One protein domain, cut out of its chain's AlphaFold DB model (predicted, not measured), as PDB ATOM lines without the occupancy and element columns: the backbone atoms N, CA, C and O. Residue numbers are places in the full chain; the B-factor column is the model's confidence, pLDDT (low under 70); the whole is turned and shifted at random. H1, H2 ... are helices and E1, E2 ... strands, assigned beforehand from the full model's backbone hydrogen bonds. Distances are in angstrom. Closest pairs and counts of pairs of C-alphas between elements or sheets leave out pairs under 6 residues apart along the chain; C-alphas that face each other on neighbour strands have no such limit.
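This is residues 36 to 179 of the 196 residues of the protein "Homoserine kinase" of archaeon HR06 (UniProt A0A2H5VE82). A twisted four-strand sheet stands between helices: H5 and H6 lie side by side on one of its faces, and H3 packs on the other, with the longer H2 folded back along H3 as a helical hairpin, farther out from the sheet. Beyond the end of E2 at Ile 135 come H4 and then H1, which lies farthest out and touches no helix but H4. The printed part has 144 residues, with six named helices and four named strands in the order E1, H1, H2, H3, H4, H5, E2, E3, H6, E4; the class is mixed, helices and strands. The sheet runs E2, E3, E1, E4, all antiparallel. The whole is compact and rounded, with a radius of gyration of the C-alphas of 15.1 A and spans of 40 by 36 by 25 A.

The first element is E1, residues 37 to 44, 22.7 A long and beginning at C-alpha 37 at (-13.069, 36.481, -5.547). H1 is residues 51 to 60, 16.0 A. H2, residues 65 to 83, is the longest helix at 27.0 A, from C-alpha 65 at (4.539, 10.097, -4.595). H3 is residues 87 to 94 and H4 is residues 100 to 105. H5, residues 115 to 129, is 20.5 A long. E2 is residues 132 to 135, and E3 is residues 142 to 147, 16.9 A. H6, residues 154 to 167, is 20.0 A long. E4, residues 172 to 177, is 15.0 A long and ends at C-alpha 177 at (-8.748, 43.234, 1.750).

In the sheet, E2 and E4 are the edge strands. E2 and E3 form a hairpin, with N 134 and O 143 2.8 A apart. E3 and E1 are antiparallel at 160 degrees, with N 38 and O 146 2.8 A apart. E1 and E4 are antiparallel at 153 degrees, with N 43 and O 173 2.9 A apart. From edge to edge the strands' lines turn by 63 degrees. The helices on both faces make three layers, H5 and H6 on one face and H3 on the opposite face. H6 is over E1 at a height of 8.9 A over the sheet and runs along the strands, at 26 degrees to E1 on the local plane. E3, H6 and E4 form a split strand-helix-strand unit, two strands running the same way with E1 between them, and its crossover is right-handed. H5, over none of the strands, comes closest to E2 at the C-alphas of Lys 122 and Leu 133, 5.8 A. H5 and H6 are close but not clearly touching, with Phe 129 and Leu 157 the closest C-alphas at 7.1 A. On the opposite face H3 comes closest to E2 at the C-alphas of Ile 91 and Ala 132, 5.7 A. With its residues 74 to 82 alone H2 touches H3, at a shallow tilt of 19 degrees, opposite ways, the closest C-alphas being those of Ala 78 and Phe 90, 4.6 A. H4 touches H5, the closest C-alphas being those of Leu 102 and Phe 115, 5.1 A. H1 touches H4 at a steep tilt of 57 degrees, the closest C-alphas being those of Leu 55 and Arg 104, 6.4 A. H1 and H2 are apart. Within H2, H3, H4, H5 and H6 every O i to N i+4 pair is within hydrogen-bond range; in H1 2 of 6 are, beside 5 of 7 O i to N i+3 pairs.

The two C-alphas farthest apart are those of Pro 62 and Arg 152, 41.1 A. The printed part has no cut, and no link between its elements is long. The mean pLDDT of the printed part is 92.0; residues 49 to 56, of which 51 to 56 belong to H1, are under 70.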
ATOM      1  N   LYS A  36     -15.594  38.484  -8.290       96.69
ATOM      2  CA  LYS A  36     -16.295  37.663  -7.293       96.69
ATOM      3  C   LYS A  36     -15.356  37.058  -6.247       96.69
ATOM      4  O   LYS A  36     -15.814  36.699  -5.165       96.69
ATOM      5  N   LEU A  37     -14.049  36.974  -6.513       97.56
ATOM      6  CA  LEU A  37     -13.069  36.481  -5.547       97.56
ATOM      7  C   LEU A  37     -12.890  37.478  -4.394       97.56
ATOM      8  O   LEU A  37     -12.477  38.629  -4.578       97.56
ATOM      9  N   GLY A  38     -13.199  37.020  -3.188       97.31
ATOM     10  CA  GLY A  38     -13.006  37.715  -1.926       97.31
ATOM     11  C   GLY A  38     -11.772  37.220  -1.188       97.31
ATOM     12  O   GLY A  38     -11.471  36.028  -1.176       97.31
ATOM     13  N   LEU A  39     -11.075  38.159  -0.547       97.56
ATOM     14  CA  LEU A  39      -9.918  37.884   0.289       97.56
ATOM     15  C   LEU A  39     -10.051  38.615   1.626       97.56
ATOM     16  O   LEU A  39     -10.520  39.755   1.706       97.56
ATOM     17  N   ALA A  40      -9.621  37.955   2.688       98.19
ATOM     18  CA  ALA A  40      -9.388  38.570   3.980       98.19
ATOM     19  C   ALA A  40      -8.101  38.026   4.592       98.19
ATOM     20  O   ALA A  40      -7.737  36.876   4.355       98.19
ATOM     21  N   ILE A  41      -7.423  38.850   5.383       98.12
ATOM     22  CA  ILE A  41      -6.172  38.495   6.053       98.12
ATOM     23  C   ILE A  41      -6.399  38.522   7.557       98.12
ATOM     24  O   ILE A  41      -6.880  39.521   8.094       98.12
ATOM     25  N   GLY A  42      -6.049  37.424   8.226       97.75
ATOM     26  CA  GLY A  42      -5.952  37.349   9.678       97.75
ATOM     27  C   GLY A  42      -4.526  37.653  10.112       97.75
ATOM     28  O   GLY A  42      -3.631  36.825   9.931       97.75
ATOM     29  N   TYR A  43      -4.318  38.843  10.671       96.94
ATOM     30  CA  TYR A  43      -3.025  39.267  11.206       96.94
ATOM     31  C   TYR A  43      -2.830  38.670  12.594       96.94
ATOM     32  O   TYR A  43      -3.577  39.017  13.508       96.94
ATOM     33  N   SER A  44      -1.854  37.776  12.735       95.38
ATOM     34  CA  SER A  44      -1.555  37.082  13.985       95.38
ATOM     35  C   SER A  44      -0.521  37.842  14.815       95.38
ATOM     36  O   SER A  44       0.450  38.370  14.272       95.38
ATOM     37  N   ASP A  45      -0.713  37.869  16.133       94.19
ATOM     38  CA  ASP A  45       0.290  38.345  17.092       94.19
ATOM     39  C   ASP A  45       1.331  37.278  17.467       94.19
ATOM     40  O   ASP A  45       2.330  37.589  18.125       94.19
ATOM     41  N   TYR A  46       1.124  36.031  17.034       92.12
ATOM     42  CA  TYR A  46       1.995  34.918  17.367       92.12
ATOM     43  C   TYR A  46       3.390  35.136  16.785       92.12
ATOM     44  O   TYR A  46       3.569  35.428  15.600       92.12
ATOM     45  N   LYS A  47       4.408  34.945  17.621       85.88
ATOM     46  CA  LYS A  47       5.806  34.970  17.200       85.88
ATOM     47  C   LYS A  47       6.316  33.545  17.129       85.88
ATOM     48  O   LYS A  47       6.356  32.839  18.126       85.88
ATOM     49  N   LYS A  48       6.728  33.148  15.931       78.62
ATOM     50  CA  LYS A  48       7.339  31.843  15.686       78.62
ATOM     51  C   LYS A  48       8.625  31.692  16.482       78.62
ATOM     52  O   LYS A  48       9.511  32.543  16.389       78.62
ATOM     53  N   GLU A  49       8.775  30.558  17.141       68.94
ATOM     54  CA  GLU A  49      10.052  30.138  17.703       68.94
ATOM     55  C   GLU A  49      10.964  29.605  16.574       68.94
ATOM     56  O   GLU A  49      10.513  28.909  15.665       68.94
ATOM     57  N   GLY A  50      12.248  29.985  16.562       62.81
ATOM     58  CA  GLY A  50      13.249  29.457  15.611       62.81
ATOM     59  C   GLY A  50      13.287  30.066  14.194       62.81
ATOM     60  O   GLY A  50      14.117  29.659  13.378       62.81
ATOM     61  N   GLY A  51      12.439  31.055  13.883       63.59
ATOM     62  CA  GLY A  51      12.476  31.804  12.615       63.59
ATOM     63  C   GLY A  51      12.132  30.993  11.350       63.59
ATOM     64  O   GLY A  51      11.768  29.819  11.387       63.59
ATOM     65  N   THR A  52      12.228  31.629  10.175       63.03
ATOM     66  CA  THR A  52      11.864  31.020   8.874       63.03
ATOM     67  C   THR A  52      12.755  29.828   8.499       63.03
ATOM     68  O   THR A  52      12.332  28.943   7.760       63.03
ATOM     69  N   GLU A  53      13.985  29.779   9.006       64.44
ATOM     70  CA  GLU A  53      14.957  28.737   8.675       64.44
ATOM     71  C   GLU A  53      14.608  27.377   9.299       64.44
ATOM     72  O   GLU A  53      14.676  26.353   8.613       64.44
ATOM     73  N   ALA A  54      14.118  27.357  10.544       65.75
ATOM     74  CA  ALA A  54      13.605  26.139  11.179       65.75
ATOM     75  C   ALA A  54      12.407  25.554  10.404       65.75
ATOM     76  O   ALA A  54      12.338  24.345  10.167       65.75
ATOM     77  N   LEU A  55      11.525  26.421   9.890       67.56
ATOM     78  CA  LEU A  55      10.394  26.023   9.043       67.56
ATOM     79  C   LEU A  55      10.813  25.491   7.669       67.56
ATOM     80  O   LEU A  55      10.025  24.807   7.023       67.56
ATOM     81  N   ARG A  56      12.017  25.816   7.187       69.81
ATOM     82  CA  ARG A  56      12.544  25.263   5.929       69.81
ATOM     83  C   ARG A  56      13.103  23.863   6.139       69.81
ATOM     84  O   ARG A  56      12.839  22.987   5.323       69.81
ATOM     85  N   LYS A  57      13.784  23.614   7.263       74.44
ATOM     86  CA  LYS A  57      14.356  22.292   7.577       74.44
ATOM     87  C   LYS A  57      13.298  21.187   7.612       74.44
ATOM     88  O   LYS A  57      13.551  20.096   7.107       74.44
ATOM     89  N   ILE A  58      12.095  21.467   8.122       76.25
ATOM     90  CA  ILE A  58      11.021  20.459   8.173       76.25
ATOM     91  C   ILE A  58      10.465  20.081   6.789       76.25
ATOM     92  O   ILE A  58       9.887  19.006   6.615       76.25
ATOM     93  N   LEU A  59      10.665  20.934   5.784       79.50
ATOM     94  CA  LEU A  59      10.180  20.705   4.424       79.50
ATOM     95  C   LEU A  59      11.121  19.832   3.594       79.50
ATOM     96  O   LEU A  59      10.665  19.227   2.631       79.50
ATOM     97  N   ASN A  60      12.378  19.673   4.016       75.44
ATOM     98  CA  ASN A  60      13.375  18.863   3.312       75.44
ATOM     99  C   ASN A  60      13.103  17.349   3.376       75.44
ATOM    100  O   ASN A  60      13.796  16.572   2.726       75.44
ATOM    101  N   ARG A  61      12.108  16.901   4.157       76.38
ATOM    102  CA  ARG A  61      11.724  15.484   4.178       76.38
ATOM    103  C   ARG A  61      11.025  15.112   2.860       76.38
ATOM    104  O   ARG A  61      10.119  15.849   2.458       76.38
ATOM    105  N   PRO A  62      11.346  13.967   2.234       80.25
ATOM    106  CA  PRO A  62      10.687  13.517   1.011       80.25
ATOM    107  C   PRO A  62       9.156  13.510   1.126       80.25
ATOM    108  O   PRO A  62       8.600  13.305   2.212       80.25
ATOM    109  N   ILE A  63       8.472  13.759   0.010       82.94
ATOM    110  CA  ILE A  63       7.013  13.627  -0.106       82.94
ATOM    111  C   ILE A  63       6.718  12.234  -0.648       82.94
ATOM    112  O   ILE A  63       7.418  11.764  -1.545       82.94
ATOM    113  N   ARG A  64       5.670  11.579  -0.146       87.25
ATOM    114  CA  ARG A  64       5.166  10.379  -0.814       87.25
ATOM    115  C   ARG A  64       4.645  10.745  -2.209       87.25
ATOM    116  O   ARG A  64       4.039  11.802  -2.392       87.25
ATOM    117  N   LYS A  65       4.886   9.868  -3.184       89.12
ATOM    118  CA  LYS A  65       4.539  10.097  -4.595       89.12
ATOM    119  C   LYS A  65       3.045  10.368  -4.799       89.12
ATOM    120  O   LYS A  65       2.696  11.245  -5.578       89.12
ATOM    121  N   ASP A  66       2.184   9.639  -4.101       90.38
ATOM    122  CA  ASP A  66       0.728   9.796  -4.157       90.38
ATOM    123  C   ASP A  66       0.275  11.190  -3.699       90.38
ATOM    124  O   ASP A  66      -0.450  11.861  -4.426       90.38
ATOM    125  N   ILE A  67       0.798  11.676  -2.568       87.50
ATOM    126  CA  ILE A  67       0.515  13.030  -2.058       87.50
ATOM    127  C   ILE A  67       1.003  14.098  -3.044       87.50
ATOM    128  O   ILE A  67       0.340  15.112  -3.251       87.50
ATOM    129  N   TYR A  68       2.172  13.888  -3.656       90.12
ATOM    130  CA  TYR A  68       2.705  14.819  -4.650       90.12
ATOM    131  C   TYR A  68       1.808  14.908  -5.892       90.12
ATOM    132  O   TYR A  68       1.469  16.012  -6.315       90.12
ATOM    133  N   VAL A  69       1.407  13.762  -6.454       91.75
ATOM    134  CA  VAL A  69       0.525  13.702  -7.631       91.75
ATOM    135  C   VAL A  69      -0.826  14.343  -7.325       91.75
ATOM    136  O   VAL A  69      -1.313  15.144  -8.121       91.75
ATOM    137  N   GLU A  70      -1.402  14.054  -6.160       90.75
ATOM    138  CA  GLU A  70      -2.668  14.651  -5.742       90.75
ATOM    139  C   GLU A  70      -2.559  16.174  -5.593       90.75
ATOM    140  O   GLU A  70      -3.377  16.905  -6.150       90.75
ATOM    141  N   ASN A  71      -1.526  16.675  -4.907       90.62
ATOM    142  CA  ASN A  71      -1.306  18.115  -4.766       90.62
ATOM    143  C   ASN A  71      -1.108  18.800  -6.122       90.62
ATOM    144  O   ASN A  71      -1.639  19.889  -6.337       90.62
ATOM    145  N   LEU A  72      -0.378  18.173  -7.049       91.75
ATOM    146  CA  LEU A  72      -0.199  18.710  -8.395       91.75
ATOM    147  C   LEU A  72      -1.531  18.779  -9.156       91.75
ATOM    148  O   LEU A  72      -1.809  19.788  -9.805       91.75
ATOM    149  N   GLY A  73      -2.368  17.745  -9.034       94.56
ATOM    150  CA  GLY A  73      -3.723  17.732  -9.584       94.56
ATOM    151  C   GLY A  73      -4.580  18.862  -9.016       94.56
ATOM    152  O   GLY A  73      -5.136  19.649  -9.776       94.56
ATOM    153  N   ARG A  74      -4.597  19.021  -7.686       94.94
ATOM    154  CA  ARG A  74      -5.331  20.100  -7.001       94.94
ATOM    155  C   ARG A  74      -4.862  21.486  -7.439       94.94
ATOM    156  O   ARG A  74      -5.695  22.325  -7.753       94.94
ATOM    157  N   ILE A  75      -3.550  21.727  -7.511       93.81
ATOM    158  CA  ILE A  75      -2.988  23.013  -7.964       93.81
ATOM    159  C   ILE A  75      -3.378  23.296  -9.419       93.81
ATOM    160  O   ILE A  75      -3.737  24.427  -9.748       93.81
ATOM    161  N   SER A  76      -3.334  22.281 -10.283       95.44
ATOM    162  CA  SER A  76      -3.705  22.422 -11.695       95.44
ATOM    163  C   SER A  76      -5.189  22.768 -11.844       95.44
ATOM    164  O   SER A  76      -5.523  23.739 -12.524       95.44
ATOM    165  N   SER A  77      -6.070  22.050 -11.141       96.88
ATOM    166  CA  SER A  77      -7.513  22.318 -11.133       96.88
ATOM    167  C   SER A  77      -7.847  23.673 -10.509       96.88
ATOM    168  O   SER A  77      -8.634  24.422 -11.081       96.88
ATOM    169  N   ALA A  78      -7.203  24.039  -9.395       96.69
ATOM    170  CA  ALA A  78      -7.350  25.355  -8.772       96.69
ATOM    171  C   ALA A  78      -6.971  26.475  -9.749       96.69
ATOM    172  O   ALA A  78      -7.689  27.463  -9.885       96.69
ATOM    173  N   THR A  79      -5.850  26.308 -10.454       95.25
ATOM    174  CA  THR A  79      -5.366  27.285 -11.434       95.25
ATOM    175  C   THR A  79      -6.357  27.451 -12.582       95.25
ATOM    176  O   THR A  79      -6.693  28.577 -12.938       95.25
ATOM    177  N   LEU A  80      -6.856  26.341 -13.132       96.12
ATOM    178  CA  LEU A  80      -7.839  26.363 -14.213       96.12
ATOM    179  C   LEU A  80      -9.156  27.019 -13.775       96.12
ATOM    180  O   LEU A  80      -9.662  27.887 -14.482       96.12
ATOM    181  N   ALA A  81      -9.681  26.647 -12.605       97.00
ATOM    182  CA  ALA A  81     -10.905  27.221 -12.053       97.00
ATOM    183  C   ALA A  81     -10.768  28.740 -11.872       97.00
ATOM    184  O   ALA A  81     -11.607  29.513 -12.333       97.00
ATOM    185  N   LEU A  82      -9.644  29.178 -11.302       94.62
ATOM    186  CA  LEU A  82      -9.362  30.589 -11.080       94.62
ATOM    187  C   LEU A  82      -9.255  31.390 -12.390       94.62
ATOM    188  O   LEU A  82      -9.807  32.487 -12.472       94.62
ATOM    189  N   VAL A  83      -8.588  30.846 -13.415       93.44
ATOM    190  CA  VAL A  83      -8.477  31.473 -14.749       93.44
ATOM    191  C   VAL A  83      -9.837  31.546 -15.449       93.44
ATOM    192  O   VAL A  83     -10.144  32.556 -16.079       93.44
ATOM    193  N   ASN A  84     -10.679  30.523 -15.294       95.00
ATOM    194  CA  ASN A  84     -12.022  30.479 -15.879       95.00
ATOM    195  C   ASN A  84     -13.068  31.283 -15.084       95.00
ATOM    196  O   ASN A  84     -14.227  31.353 -15.487       95.00
ATOM    197  N   GLY A  85     -12.687  31.884 -13.952       95.38
ATOM    198  CA  GLY A  85     -13.609  32.611 -13.078       95.38
ATOM    199  C   GLY A  85     -14.558  31.720 -12.268       95.38
ATOM    200  O   GLY A  85     -15.503  32.240 -11.677       95.38
ATOM    201  N   ASP A  86     -14.299  30.413 -12.202       97.50
ATOM    202  CA  ASP A  86     -14.979  29.478 -11.306       97.50
ATOM    203  C   ASP A  86     -14.401  29.600  -9.887       97.50
ATOM    204  O   ASP A  86     -13.447  28.927  -9.491       97.50
ATOM    205  N   ILE A  87     -14.966  30.532  -9.117       97.88
ATOM    206  CA  ILE A  87     -14.490  30.832  -7.762       97.88
ATOM    207  C   ILE A  87     -14.794  29.699  -6.782       97.88
ATOM    208  O   ILE A  87     -14.000  29.460  -5.872       97.88
ATOM    209  N   ASP A  88     -15.910  28.996  -6.951       97.81
ATOM    210  CA  ASP A  88     -16.295  27.933  -6.024       97.81
ATOM    211  C   ASP A  88     -15.423  26.694  -6.235       97.81
ATOM    212  O   ASP A  88     -14.867  26.175  -5.263       97.81
ATOM    213  N   GLY A  89     -15.199  26.298  -7.494       98.00
ATOM    214  CA  GLY A  89     -14.248  25.239  -7.830       98.00
ATOM    215  C   GLY A  89     -12.823  25.584  -7.393       98.00
ATOM    216  O   GLY A  89     -12.096  24.726  -6.893       98.00
ATOM    217  N   PHE A  90     -12.421  26.860  -7.473       97.75
ATOM    218  CA  PHE A  90     -11.139  27.297  -6.919       97.75
ATOM    219  C   PHE A  90     -11.058  27.056  -5.405       97.75
ATOM    220  O   PHE A  90     -10.106  26.425  -4.946       97.75
ATOM    221  N   ILE A  91     -12.056  27.507  -4.635       98.12
ATOM    222  CA  ILE A  91     -12.118  27.337  -3.170       98.12
ATOM    223  C   ILE A  91     -12.091  25.851  -2.783       98.12
ATOM    224  O   ILE A  91     -11.344  25.472  -1.877       98.12
ATOM    225  N   GLU A  92     -12.830  24.999  -3.498       97.75
ATOM    226  CA  GLU A  92     -12.847  23.544  -3.294       97.75
ATOM    227  C   GLU A  92     -11.454  22.906  -3.461       97.75
ATOM    228  O   GLU A  92     -11.065  21.984  -2.733       97.75
ATOM    229  N   MET A  93     -10.647  23.418  -4.386       97.25
ATOM    230  CA  MET A  93      -9.302  22.894  -4.612       97.25
ATOM    231  C   MET A  93      -8.273  23.412  -3.597       97.25
ATOM    232  O   MET A  93      -7.276  22.728  -3.348       97.25
ATOM    233  N   ILE A  94      -8.509  24.560  -2.951       96.00
ATOM    234  CA  ILE A  94      -7.523  25.202  -2.058       96.00
ATOM    235  C   ILE A  94      -7.876  25.186  -0.567       96.00
ATOM    236  O   ILE A  94      -7.095  25.706   0.224       96.00
ATOM    237  N   TRP A  95      -9.020  24.644  -0.137       95.62
ATOM    238  CA  TRP A  95      -9.360  24.620   1.297       95.62
ATOM    239  C   TRP A  95      -8.420  23.729   2.126       95.62
ATOM    240  O   TRP A  95      -8.289  23.917   3.332       95.62
ATOM    241  N   GLU A  96      -7.719  22.789   1.490       92.56
ATOM    242  CA  GLU A  96      -6.789  21.863   2.133       92.56
ATOM    243  C   GLU A  96      -5.405  21.909   1.464       92.56
ATOM    244  O   GLU A  96      -5.289  21.729   0.252       92.56
ATOM    245  N   GLU A  97      -4.346  22.091   2.265       89.25
ATOM    246  CA  GLU A  97      -2.951  21.940   1.836       89.25
ATOM    247  C   GLU A  97      -2.331  20.797   2.644       89.25
ATOM    248  O   GLU A  97      -2.285  20.831   3.875       89.25
ATOM    249  N   ARG A  98      -1.901  19.743   1.948       83.06
ATOM    250  CA  ARG A  98      -1.543  18.459   2.574       83.06
ATOM    251  C   ARG A  98      -0.057  18.294   2.868       83.06
ATOM    252  O   ARG A  98       0.388  17.190   3.183       83.06
ATOM    253  N   PHE A  99       0.744  19.345   2.722       85.31
ATOM    254  CA  PHE A  99       2.192  19.209   2.730       85.31
ATOM    255  C   PHE A  99       2.900  20.204   3.644       85.31
ATOM    256  O   PHE A  99       3.364  19.827   4.726       85.31
ATOM    257  N   HIS A 100       3.028  21.455   3.218       87.50
ATOM    258  CA  HIS A 100       3.737  22.476   3.975       87.50
ATOM    259  C   HIS A 100       3.009  22.830   5.269       87.50
ATOM    260  O   HIS A 100       3.641  22.961   6.319       87.50
ATOM    261  N   GLU A 101       1.692  22.989   5.194       89.44
ATOM    262  CA  GLU A 101       0.848  23.433   6.290       89.44
ATOM    263  C   GLU A 101       0.828  22.398   7.410       89.44
ATOM    264  O   GLU A 101       1.159  22.733   8.548       89.44
ATOM    265  N   LEU A 102       0.583  21.133   7.060       85.88
ATOM    266  CA  LEU A 102       0.599  20.006   7.995       85.88
ATOM    267  C   LEU A 102       1.920  19.928   8.766       85.88
ATOM    268  O   LEU A 102       1.943  19.817   9.993       85.88
ATOM    269  N   ARG A 103       3.043  19.999   8.047       87.00
ATOM    270  CA  ARG A 103       4.377  19.870   8.645       87.00
ATOM    271  C   ARG A 103       4.695  21.017   9.591       87.00
ATOM    272  O   ARG A 103       5.253  20.786  10.658       87.00
ATOM    273  N   ARG A 104       4.341  22.241   9.206       89.19
ATOM    274  CA  ARG A 104       4.603  23.447   9.998       89.19
ATOM    275  C   ARG A 104       3.673  23.553  11.209       89.19
ATOM    276  O   ARG A 104       4.142  23.937  12.277       89.19
ATOM    277  N   ALA A 105       2.407  23.155  11.090       88.81
ATOM    278  CA  ALA A 105       1.482  23.117  12.224       88.81
ATOM    279  C   ALA A 105       1.998  22.196  13.345       88.81
ATOM    280  O   ALA A 105       1.987  22.571  14.510       88.81
ATOM    281  N   ASN A 106       2.567  21.037  12.997       86.31
ATOM    282  CA  ASN A 106       3.071  20.063  13.978       86.31
ATOM    283  C   ASN A 106       4.290  20.505  14.788       86.31
ATOM    284  O   ASN A 106       4.634  19.849  15.765       86.31
ATOM    285  N   ILE A 107       4.937  21.597  14.394       85.81
ATOM    286  CA  ILE A 107       6.030  22.213  15.154       85.81
ATOM    287  C   ILE A 107       5.623  23.565  15.743       85.81
ATOM    288  O   ILE A 107       6.485  24.364  16.091       85.81
ATOM    289  N   GLY A 108       4.319  23.850  15.806       87.38
ATOM    290  CA  GLY A 108       3.791  25.073  16.404       87.38
ATOM    291  C   GLY A 108       4.034  26.336  15.577       87.38
ATOM    292  O   GLY A 108       3.968  27.434  16.109       87.38
ATOM    293  N   ALA A 109       4.286  26.237  14.265       88.31
ATOM    294  CA  ALA A 109       4.634  27.402  13.436       88.31
ATOM    295  C   ALA A 109       3.553  28.499  13.374       88.31
ATOM    296  O   ALA A 109       3.825  29.609  12.904       88.31
ATOM    297  N   TYR A 110       2.325  28.168  13.771       88.69
ATOM    298  CA  TYR A 110       1.139  29.011  13.633       88.69
ATOM    299  C   TYR A 110       0.439  29.283  14.969       88.69
ATOM    300  O   TYR A 110      -0.550  30.011  14.991       88.69
ATOM    301  N   GLY A 111       0.927  28.697  16.065       89.38
ATOM    302  CA  GLY A 111       0.270  28.742  17.363       89.38
ATOM    303  C   GLY A 111       0.326  27.416  18.108       89.38
ATOM    304  O   GLY A 111       1.001  26.469  17.706       89.38
ATOM    305  N   PHE A 112      -0.429  27.350  19.202       90.31
ATOM    306  CA  PHE A 112      -0.478  26.201  20.106       90.31
ATOM    307  C   PHE A 112      -1.566  25.200  19.692       90.31
ATOM    308  O   PHE A 112      -2.500  24.927  20.445       90.31
ATOM    309  N   PHE A 113      -1.469  24.694  18.463       91.69
ATOM    310  CA  PHE A 113      -2.356  23.673  17.907       91.69
ATOM    311  C   PHE A 113      -1.612  22.816  16.882       91.69
ATOM    312  O   PHE A 113      -0.651  23.264  16.256       91.69
ATOM    313  N   ASN A 114      -2.060  21.578  16.702       91.19
ATOM    314  CA  ASN A 114      -1.492  20.649  15.727       91.19
ATOM    315  C   ASN A 114      -2.261  20.662  14.393       91.19
ATOM    316  O   ASN A 114      -3.264  21.359  14.218       91.19
ATOM    317  N   PHE A 115      -1.787  19.869  13.428       90.25
ATOM    318  CA  PHE A 115      -2.403  19.814  12.101       90.25
ATOM    319  C   PHE A 115      -3.847  19.293  12.093       90.25
ATOM    320  O   PHE A 115      -4.618  19.712  11.237       90.25
ATOM    321  N   LYS A 116      -4.216  18.378  13.001       93.88
ATOM    322  CA  LYS A 116      -5.568  17.800  13.043       93.88
ATOM    323  C   LYS A 116      -6.572  18.858  13.465       93.88
ATOM    324  O   LYS A 116      -7.572  19.045  12.789       93.88
ATOM    325  N   GLU A 117      -6.241  19.605  14.514       95.56
ATOM    326  CA  GLU A 117      -7.068  20.708  15.003       95.56
ATOM    327  C   GLU A 117      -7.240  21.794  13.930       95.56
ATOM    328  O   GLU A 117      -8.338  22.317  13.741       95.56
ATOM    329  N   LEU A 118      -6.169  22.113  13.192       95.19
ATOM    330  CA  LEU A 118      -6.245  23.048  12.069       95.19
ATOM    331  C   LEU A 118      -7.114  22.496  10.928       95.19
ATOM    332  O   LEU A 118      -7.930  23.229  10.378       95.19
ATOM    333  N   LEU A 119      -6.968  21.218  10.575       95.62
ATOM    334  CA  LEU A 119      -7.746  20.587   9.509       95.62
ATOM    335  C   LEU A 119      -9.241  20.529   9.847       95.62
ATOM    336  O   LEU A 119     -10.064  20.822   8.983       95.62
ATOM    337  N   GLU A 120      -9.589  20.212  11.094       96.94
ATOM    338  CA  GLU A 120     -10.968  20.242  11.595       96.94
ATOM    339  C   GLU A 120     -11.578  21.641  11.464       96.94
ATOM    340  O   GLU A 120     -12.690  21.780  10.950       96.94
ATOM    341  N   LEU A 121     -10.829  22.686  11.840       97.19
ATOM    342  CA  LEU A 121     -11.248  24.071  11.627       97.19
ATOM    343  C   LEU A 121     -11.489  24.355  10.140       97.19
ATOM    344  O   LEU A 121     -12.552  24.851   9.776       97.19
ATOM    345  N   LYS A 122     -10.518  24.052   9.270       97.81
ATOM    346  CA  LYS A 122     -10.628  24.322   7.826       97.81
ATOM    347  C   LYS A 122     -11.827  23.611   7.212       97.81
ATOM    348  O   LYS A 122     -12.553  24.224   6.435       97.81
ATOM    349  N   ARG A 123     -12.050  22.352   7.593       97.94
ATOM    350  CA  ARG A 123     -13.189  21.558   7.137       97.94
ATOM    351  C   ARG A 123     -14.508  22.175   7.580       97.94
ATOM    352  O   ARG A 123     -15.369  22.401   6.740       97.94
ATOM    353  N   TYR A 124     -14.633  22.519   8.861       98.25
ATOM    354  CA  TYR A 124     -15.822  23.189   9.384       98.25
ATOM    355  C   TYR A 124     -16.121  24.497   8.640       98.25
ATOM    356  O   TYR A 124     -17.266  24.751   8.275       98.25
ATOM    357  N   LEU A 125     -15.095  25.315   8.383       98.12
ATOM    358  CA  LEU A 125     -15.255  26.584   7.674       98.12
ATOM    359  C   LEU A 125     -15.655  26.394   6.208       98.12
ATOM    360  O   LEU A 125     -16.482  27.153   5.700       98.12
ATOM    361  N   PHE A 126     -15.091  25.388   5.543       98.00
ATOM    362  CA  PHE A 126     -15.457  25.032   4.178       98.00
ATOM    363  C   PHE A 126     -16.910  24.550   4.104       98.00
ATOM    364  O   PHE A 126     -17.698  25.130   3.360       98.00
ATOM    365  N   ASP A 127     -17.286  23.579   4.936       97.62
ATOM    366  CA  ASP A 127     -18.618  22.964   4.923       97.62
ATOM    367  C   ASP A 127     -19.721  23.953   5.365       97.62
ATOM    368  O   ASP A 127     -20.830  23.921   4.836       97.62
ATOM    369  N   THR A 128     -19.424  24.855   6.311       97.56
ATOM    370  CA  THR A 128     -20.422  25.770   6.905       97.56
ATOM    371  C   THR A 128     -20.517  27.110   6.177       97.56
ATOM    372  O   THR A 128     -21.611  27.640   5.994       97.56
ATOM    373  N   PHE A 129     -19.381  27.688   5.770       97.81
ATOM    374  CA  PHE A 129     -19.329  29.043   5.206       97.81
ATOM    375  C   PHE A 129     -18.892  29.084   3.738       97.81
ATOM    376  O   PHE A 129     -18.886  30.166   3.146       97.81
ATOM    377  N   GLY A 130     -18.505  27.950   3.142       97.31
ATOM    378  CA  GLY A 130     -18.011  27.903   1.765       97.31
ATOM    379  C   GLY A 130     -16.709  28.682   1.574       97.31
ATOM    380  O   GLY A 130     -16.534  29.346   0.551       97.31
ATOM    381  N   VAL A 131     -15.818  28.673   2.573       98.50
ATOM    382  CA  VAL A 131     -14.538  29.398   2.518       98.50
ATOM    383  C   VAL A 131     -13.339  28.472   2.613       98.50
ATOM    384  O   VAL A 131     -13.385  27.417   3.240       98.50
ATOM    385  N   ALA A 132     -12.215  28.936   2.079       98.25
ATOM    386  CA  ALA A 132     -10.916  28.326   2.293       98.25
ATOM    387  C   ALA A 132     -10.080  29.209   3.225       98.25
ATOM    388  O   ALA A 132      -9.590  30.270   2.826       98.25
ATOM    389  N   LEU A 133      -9.895  28.766   4.469       97.81
ATOM    390  CA  LEU A 133      -8.850  29.298   5.344       97.81
ATOM    391  C   LEU A 133      -7.517  28.692   4.907       97.81
ATOM    392  O   LEU A 133      -7.440  27.493   4.702       97.81
ATOM    393  N   ASN A 134      -6.470  29.491   4.765       96.12
ATOM    394  CA  ASN A 134      -5.135  29.047   4.373       96.12
ATOM    395  C   ASN A 134      -4.072  29.811   5.155       96.12
ATOM    396  O   ASN A 134      -4.308  30.926   5.620       96.12
ATOM    397  N   ILE A 135      -2.869  29.258   5.257       93.88
ATOM    398  CA  ILE A 135      -1.732  30.005   5.798       93.88
ATOM    399  C   ILE A 135      -1.188  30.976   4.745       93.88
ATOM    400  O   ILE A 135      -0.898  30.593   3.613       93.88
ATOM    401  N   SER A 136      -0.996  32.239   5.130       92.06
ATOM    402  CA  SER A 136      -0.364  33.240   4.271       92.06
ATOM    403  C   SER A 136       1.151  33.014   4.236       92.06
ATOM    404  O   SER A 136       1.867  33.298   5.203       92.06
ATOM    405  N   GLY A 137       1.660  32.502   3.114       87.75
ATOM    406  CA  GLY A 137       3.082  32.228   2.903       87.75
ATOM    407  C   GLY A 137       3.637  31.206   3.901       87.75
ATOM    408  O   GLY A 137       3.277  30.031   3.897       87.75
ATOM    409  N   ALA A 138       4.554  31.643   4.765       85.81
ATOM    410  CA  ALA A 138       5.098  30.796   5.826       85.81
ATOM    411  C   ALA A 138       4.318  30.881   7.148       85.81
ATOM    412  O   ALA A 138       4.748  30.252   8.116       85.81
ATOM    413  N   GLY A 139       3.254  31.685   7.234       88.69
ATOM    414  CA  GLY A 139       2.553  32.036   8.476       88.69
ATOM    415  C   GLY A 139       3.270  33.126   9.289       88.69
ATOM    416  O   GLY A 139       4.290  33.657   8.834       88.69
ATOM    417  N   PRO A 140       2.805  33.454  10.507       90.75
ATOM    418  CA  PRO A 140       1.640  32.884  11.195       90.75
ATOM    419  C   PRO A 140       0.313  33.539  10.790       90.75
ATOM    420  O   PRO A 140      -0.745  33.118  11.242       90.75
ATOM    421  N   ASN A 141       0.358  34.544   9.914       94.75
ATOM    422  CA  ASN A 141      -0.845  35.125   9.333       94.75
ATOM    423  C   ASN A 141      -1.615  34.088   8.513       94.75
ATOM    424  O   ASN A 141      -1.022  33.223   7.856       94.75
ATOM    425  N   ILE A 142      -2.931  34.241   8.501       96.19
ATOM    426  CA  ILE A 142      -3.841  33.435   7.692       96.19
ATOM    427  C   ILE A 142      -4.465  34.286   6.592       96.19
ATOM    428  O   ILE A 142      -4.534  35.512   6.687       96.19
ATOM    429  N   GLN A 143      -4.964  33.618   5.568       97.12
ATOM    430  CA  GLN A 143      -5.787  34.197   4.525       97.12
ATOM    431  C   GLN A 143      -7.093  33.410   4.428       97.12
ATOM    432  O   GLN A 143      -7.092  32.185   4.519       97.12
ATOM    433  N   ILE A 144      -8.206  34.113   4.264       98.31
ATOM    434  CA  ILE A 144      -9.525  33.525   4.043       98.31
ATOM    435  C   ILE A 144      -9.955  33.918   2.640       98.31
ATOM    436  O   ILE A 144     -10.084  35.106   2.330       98.31
ATOM    437  N   VAL A 145     -10.159  32.908   1.805       98.19
ATOM    438  CA  VAL A 145     -10.615  33.047   0.425       98.19
ATOM    439  C   VAL A 145     -12.081  32.645   0.360       98.19
ATOM    440  O   VAL A 145     -12.464  31.609   0.904       98.19
ATOM    441  N   TYR A 146     -12.903  33.477  -0.272       98.25
ATOM    442  CA  TYR A 146     -14.350  33.284  -0.328       98.25
ATOM    443  C   TYR A 146     -14.941  33.827  -1.627       98.25
ATOM    444  O   TYR A 146     -14.361  34.698  -2.273       98.25
ATOM    445  N   ASN A 147     -16.127  33.350  -1.989       98.06
ATOM    446  CA  ASN A 147     -16.917  33.929  -3.066       98.06
ATOM    447  C   ASN A 147     -17.761  35.089  -2.507       98.06
ATOM    448  O   ASN A 147     -18.620  34.882  -1.646       98.06
ATOM    449  N   LYS A 148     -17.517  36.321  -2.969       97.25
ATOM    450  CA  LYS A 148     -18.211  37.530  -2.487       97.25
ATOM    451  C   LYS A 148     -19.723  37.457  -2.673       97.25
ATOM    452  O   LYS A 148     -20.443  37.988  -1.838       97.25
ATOM    453  N   GLU A 149     -20.197  36.805  -3.732       96.62
ATOM    454  CA  GLU A 149     -21.632  36.708  -4.033       96.62
ATOM    455  C   GLU A 149     -22.359  35.729  -3.102       96.62
ATOM    456  O   GLU A 149     -23.552  35.888  -2.833       96.62
ATOM    457  N   LYS A 150     -21.638  34.724  -2.593       96.38
ATOM    458  CA  LYS A 150     -22.186  33.676  -1.720       96.38
ATOM    459  C   LYS A 150     -21.946  33.933  -0.235       96.38
ATOM    460  O   LYS A 150     -22.633  33.352   0.597       96.38
ATOM    461  N   MET A 151     -21.009  34.811   0.112       95.81
ATOM    462  CA  MET A 151     -20.701  35.142   1.502       95.81
ATOM    463  C   MET A 151     -21.851  35.918   2.163       95.81
ATOM    464  O   MET A 151     -22.030  37.108   1.907       95.81
ATOM    465  N   ARG A 152     -22.612  35.250   3.040       90.56
ATOM    466  CA  ARG A 152     -23.742  35.853   3.776       90.56
ATOM    467  C   ARG A 152     -23.393  36.253   5.212       90.56
ATOM    468  O   ARG A 152     -23.709  37.366   5.617       90.56
ATOM    469  N   ASN A 153     -22.673  35.403   5.945       94.00
ATOM    470  CA  ASN A 153     -22.489  35.552   7.396       94.00
ATOM    471  C   ASN A 153     -21.045  35.916   7.766       94.00
ATOM    472  O   ASN A 153     -20.375  35.222   8.531       94.00
ATOM    473  N   TRP A 154     -20.537  37.013   7.202       96.88
ATOM    474  CA  TRP A 154     -19.135  37.399   7.384       96.88
ATOM    475  C   TRP A 154     -18.739  37.613   8.854       96.88
ATOM    476  O   TRP A 154     -17.688  37.136   9.272       96.88
ATOM    477  N   GLU A 155     -19.562  38.320   9.635       97.69
ATOM    478  CA  GLU A 155     -19.246  38.594  11.045       97.69
ATOM    479  C   GLU A 155     -19.267  37.320  11.896       97.69
ATOM    480  O   GLU A 155     -18.430  37.161  12.779       97.69
ATOM    481  N   GLU A 156     -20.161  36.375  11.597       98.06
ATOM    482  CA  GLU A 156     -20.204  35.071  12.266       98.06
ATOM    483  C   GLU A 156     -18.919  34.276  12.009       98.06
ATOM    484  O   GLU A 156     -18.253  33.859  12.957       98.06
ATOM    485  N   LEU A 157     -18.519  34.147  10.738       98.25
ATOM    486  CA  LEU A 157     -17.258  33.517  10.349       98.25
ATOM    487  C   LEU A 157     -16.074  34.200  11.033       98.25
ATOM    488  O   LEU A 157     -15.222  33.529  11.612       98.25
ATOM    489  N   LYS A 158     -16.017  35.534  10.981       98.50
ATOM    490  CA  LYS A 158     -14.925  36.309  11.573       98.50
ATOM    491  C   LYS A 158     -14.814  36.027  13.069       98.50
ATOM    492  O   LYS A 158     -13.741  35.649  13.535       98.50
ATOM    493  N   ASN A 159     -15.923  36.154  13.794       98.38
ATOM    494  CA  ASN A 159     -15.970  35.939  15.236       98.38
ATOM    495  C   ASN A 159     -15.613  34.496  15.601       98.38
ATOM    496  O   ASN A 159     -14.879  34.275  16.563       98.38
ATOM    497  N   TYR A 160     -16.079  33.517  14.821       98.50
ATOM    498  CA  TYR A 160     -15.747  32.112  15.035       98.50
ATOM    499  C   TYR A 160     -14.239  31.867  14.906       98.50
ATOM    500  O   TYR A 160     -13.633  31.267  15.795       98.50
ATOM    501  N   VAL A 161     -13.618  32.353  13.825       98.19
ATOM    502  CA  VAL A 161     -12.184  32.145  13.577       98.19
ATOM    503  C   VAL A 161     -11.344  32.890  14.620       98.19
ATOM    504  O   VAL A 161     -10.439  32.293  15.200       98.19
ATOM    505  N   GLU A 162     -11.667  34.148  14.937       98.44
ATOM    506  CA  GLU A 162     -10.981  34.912  15.994       98.44
ATOM    507  C   GLU A 162     -11.088  34.213  17.360       98.44
ATOM    508  O   GLU A 162     -10.080  34.053  18.054       98.44
ATOM    509  N   ALA A 163     -12.272  33.711  17.725       98.31
ATOM    510  CA  ALA A 163     -12.481  32.978  18.972       98.31
ATOM    511  C   ALA A 163     -11.743  31.631  19.000       98.31
ATOM    512  O   ALA A 163     -11.204  31.250  20.043       98.31
ATOM    513  N   TRP A 164     -11.698  30.901  17.881       98.19
ATOM    514  CA  TRP A 164     -10.965  29.638  17.789       98.19
ATOM    515  C   TRP A 164      -9.471  29.853  18.039       98.19
ATOM    516  O   TRP A 164      -8.891  29.171  18.884       98.19
ATOM    517  N   PHE A 165      -8.862  30.845  17.383       97.12
ATOM    518  CA  PHE A 165      -7.446  31.167  17.583       97.12
ATOM    519  C   PHE A 165      -7.176  31.677  19.003       97.12
ATOM    520  O   PHE A 165      -6.198  31.255  19.629       97.12
ATOM    521  N   LEU A 166      -8.079  32.486  19.567       96.94
ATOM    522  CA  LEU A 166      -7.949  32.980  20.938       96.94
ATOM    523  C   LEU A 166      -7.948  31.837  21.964       96.94
ATOM    524  O   LEU A 166      -7.127  31.843  22.882       96.94
ATOM    525  N   LYS A 167      -8.787  30.805  21.778       96.56
ATOM    526  CA  LYS A 167      -8.764  29.577  22.604       96.56
ATOM    527  C   LYS A 167      -7.416  28.854  22.538       96.56
ATOM    528  O   LYS A 167      -7.036  28.182  23.493       96.56
ATOM    529  N   LYS A 168      -6.680  29.012  21.437       94.62
ATOM    530  CA  LYS A 168      -5.314  28.501  21.251       94.62
ATOM    531  C   LYS A 168      -4.238  29.502  21.666       94.62
ATOM    532  O   LYS A 168      -3.087  29.334  21.281       94.62
ATOM    533  N   LYS A 169      -4.586  30.525  22.457       93.56
ATOM    534  CA  LYS A 169      -3.676  31.578  22.942       93.56
ATOM    535  C   LYS A 169      -2.982  32.352  21.812       93.56
ATOM    536  O   LYS A 169      -1.854  32.803  21.979       93.56
ATOM    537  N   VAL A 170      -3.654  32.496  20.670       94.81
ATOM    538  CA  VAL A 170      -3.190  33.313  19.543       94.81
ATOM    539  C   VAL A 170      -4.239  34.375  19.257       94.81
ATOM    540  O   VAL A 170      -5.395  34.052  18.993       94.81
ATOM    541  N   LYS A 171      -3.854  35.650  19.269       96.88
ATOM    542  CA  LYS A 171      -4.754  36.714  18.829       96.88
ATOM    543  C   LYS A 171      -4.584  36.895  17.331       96.88
ATOM    544  O   LYS A 171      -3.475  37.080  16.829       96.88
ATOM    545  N   ILE A 172      -5.698  36.887  16.615       97.25
ATOM    546  CA  ILE A 172      -5.735  37.284  15.210       97.25
ATOM    547  C   ILE A 172      -6.719  38.441  15.034       97.25
ATOM    548  O   ILE A 172      -7.703  38.537  15.762       97.25
ATOM    549  N   ASN A 173      -6.434  39.329  14.087       97.50
ATOM    550  CA  ASN A 173      -7.349  40.385  13.654       97.50
ATOM    551  C   ASN A 173      -7.638  40.188  12.169       97.50
ATOM    552  O   ASN A 173      -6.732  40.344  11.343       97.50
ATOM    553  N   ILE A 174      -8.874  39.822  11.838       98.44
ATOM    554  CA  ILE A 174      -9.266  39.515  10.463       98.44
ATOM    555  C   ILE A 174      -9.824  40.764   9.783       98.44
ATOM    556  O   ILE A 174     -10.800  41.367  10.235       98.44
ATOM    557  N   LYS A 175      -9.241  41.117   8.636       97.88
ATOM    558  CA  LYS A 175      -9.685  42.238   7.799       97.88
ATOM    559  C   LYS A 175      -9.936  41.787   6.369       97.88
ATOM    560  O   LYS A 175      -9.078  41.143   5.770       97.88
ATOM    561  N   LYS A 176     -11.083  42.174   5.801       97.69
ATOM    562  CA  LYS A 176     -11.295  42.092   4.349       97.69
ATOM    563  C   LYS A 176     -10.280  42.989   3.652       97.69
ATOM    564  O   LYS A 176     -10.042  44.114   4.090       97.69
ATOM    565  N   VAL A 177      -9.701  42.489   2.572       96.19
ATOM    566  CA  VAL A 177      -8.748  43.234   1.750       96.19
ATOM    567  C   VAL A 177      -9.146  43.125   0.287       96.19
ATOM    568  O   VAL A 177      -9.789  42.162  -0.133       96.19
ATOM    569  N   ASN A 178      -8.743  44.115  -0.499       92.31
ATOM    570  CA  ASN A 178      -8.859  44.041  -1.946       92.31
ATOM    571  C   ASN A 178      -7.593  43.421  -2.527       92.31
ATOM    572  O   ASN A 178      -6.484  43.712  -2.079       92.31
ATOM    573  N   ILE A 179      -7.766  42.599  -3.556       91.19
ATOM    574  CA  ILE A 179      -6.651  42.126  -4.371       91.19
ATOM    575  C   ILE A 179      -6.182  43.316  -5.209       91.19
ATOM    576  O   ILE A 179      -6.958  43.885  -5.980       91.19
TER     577      ILE A 179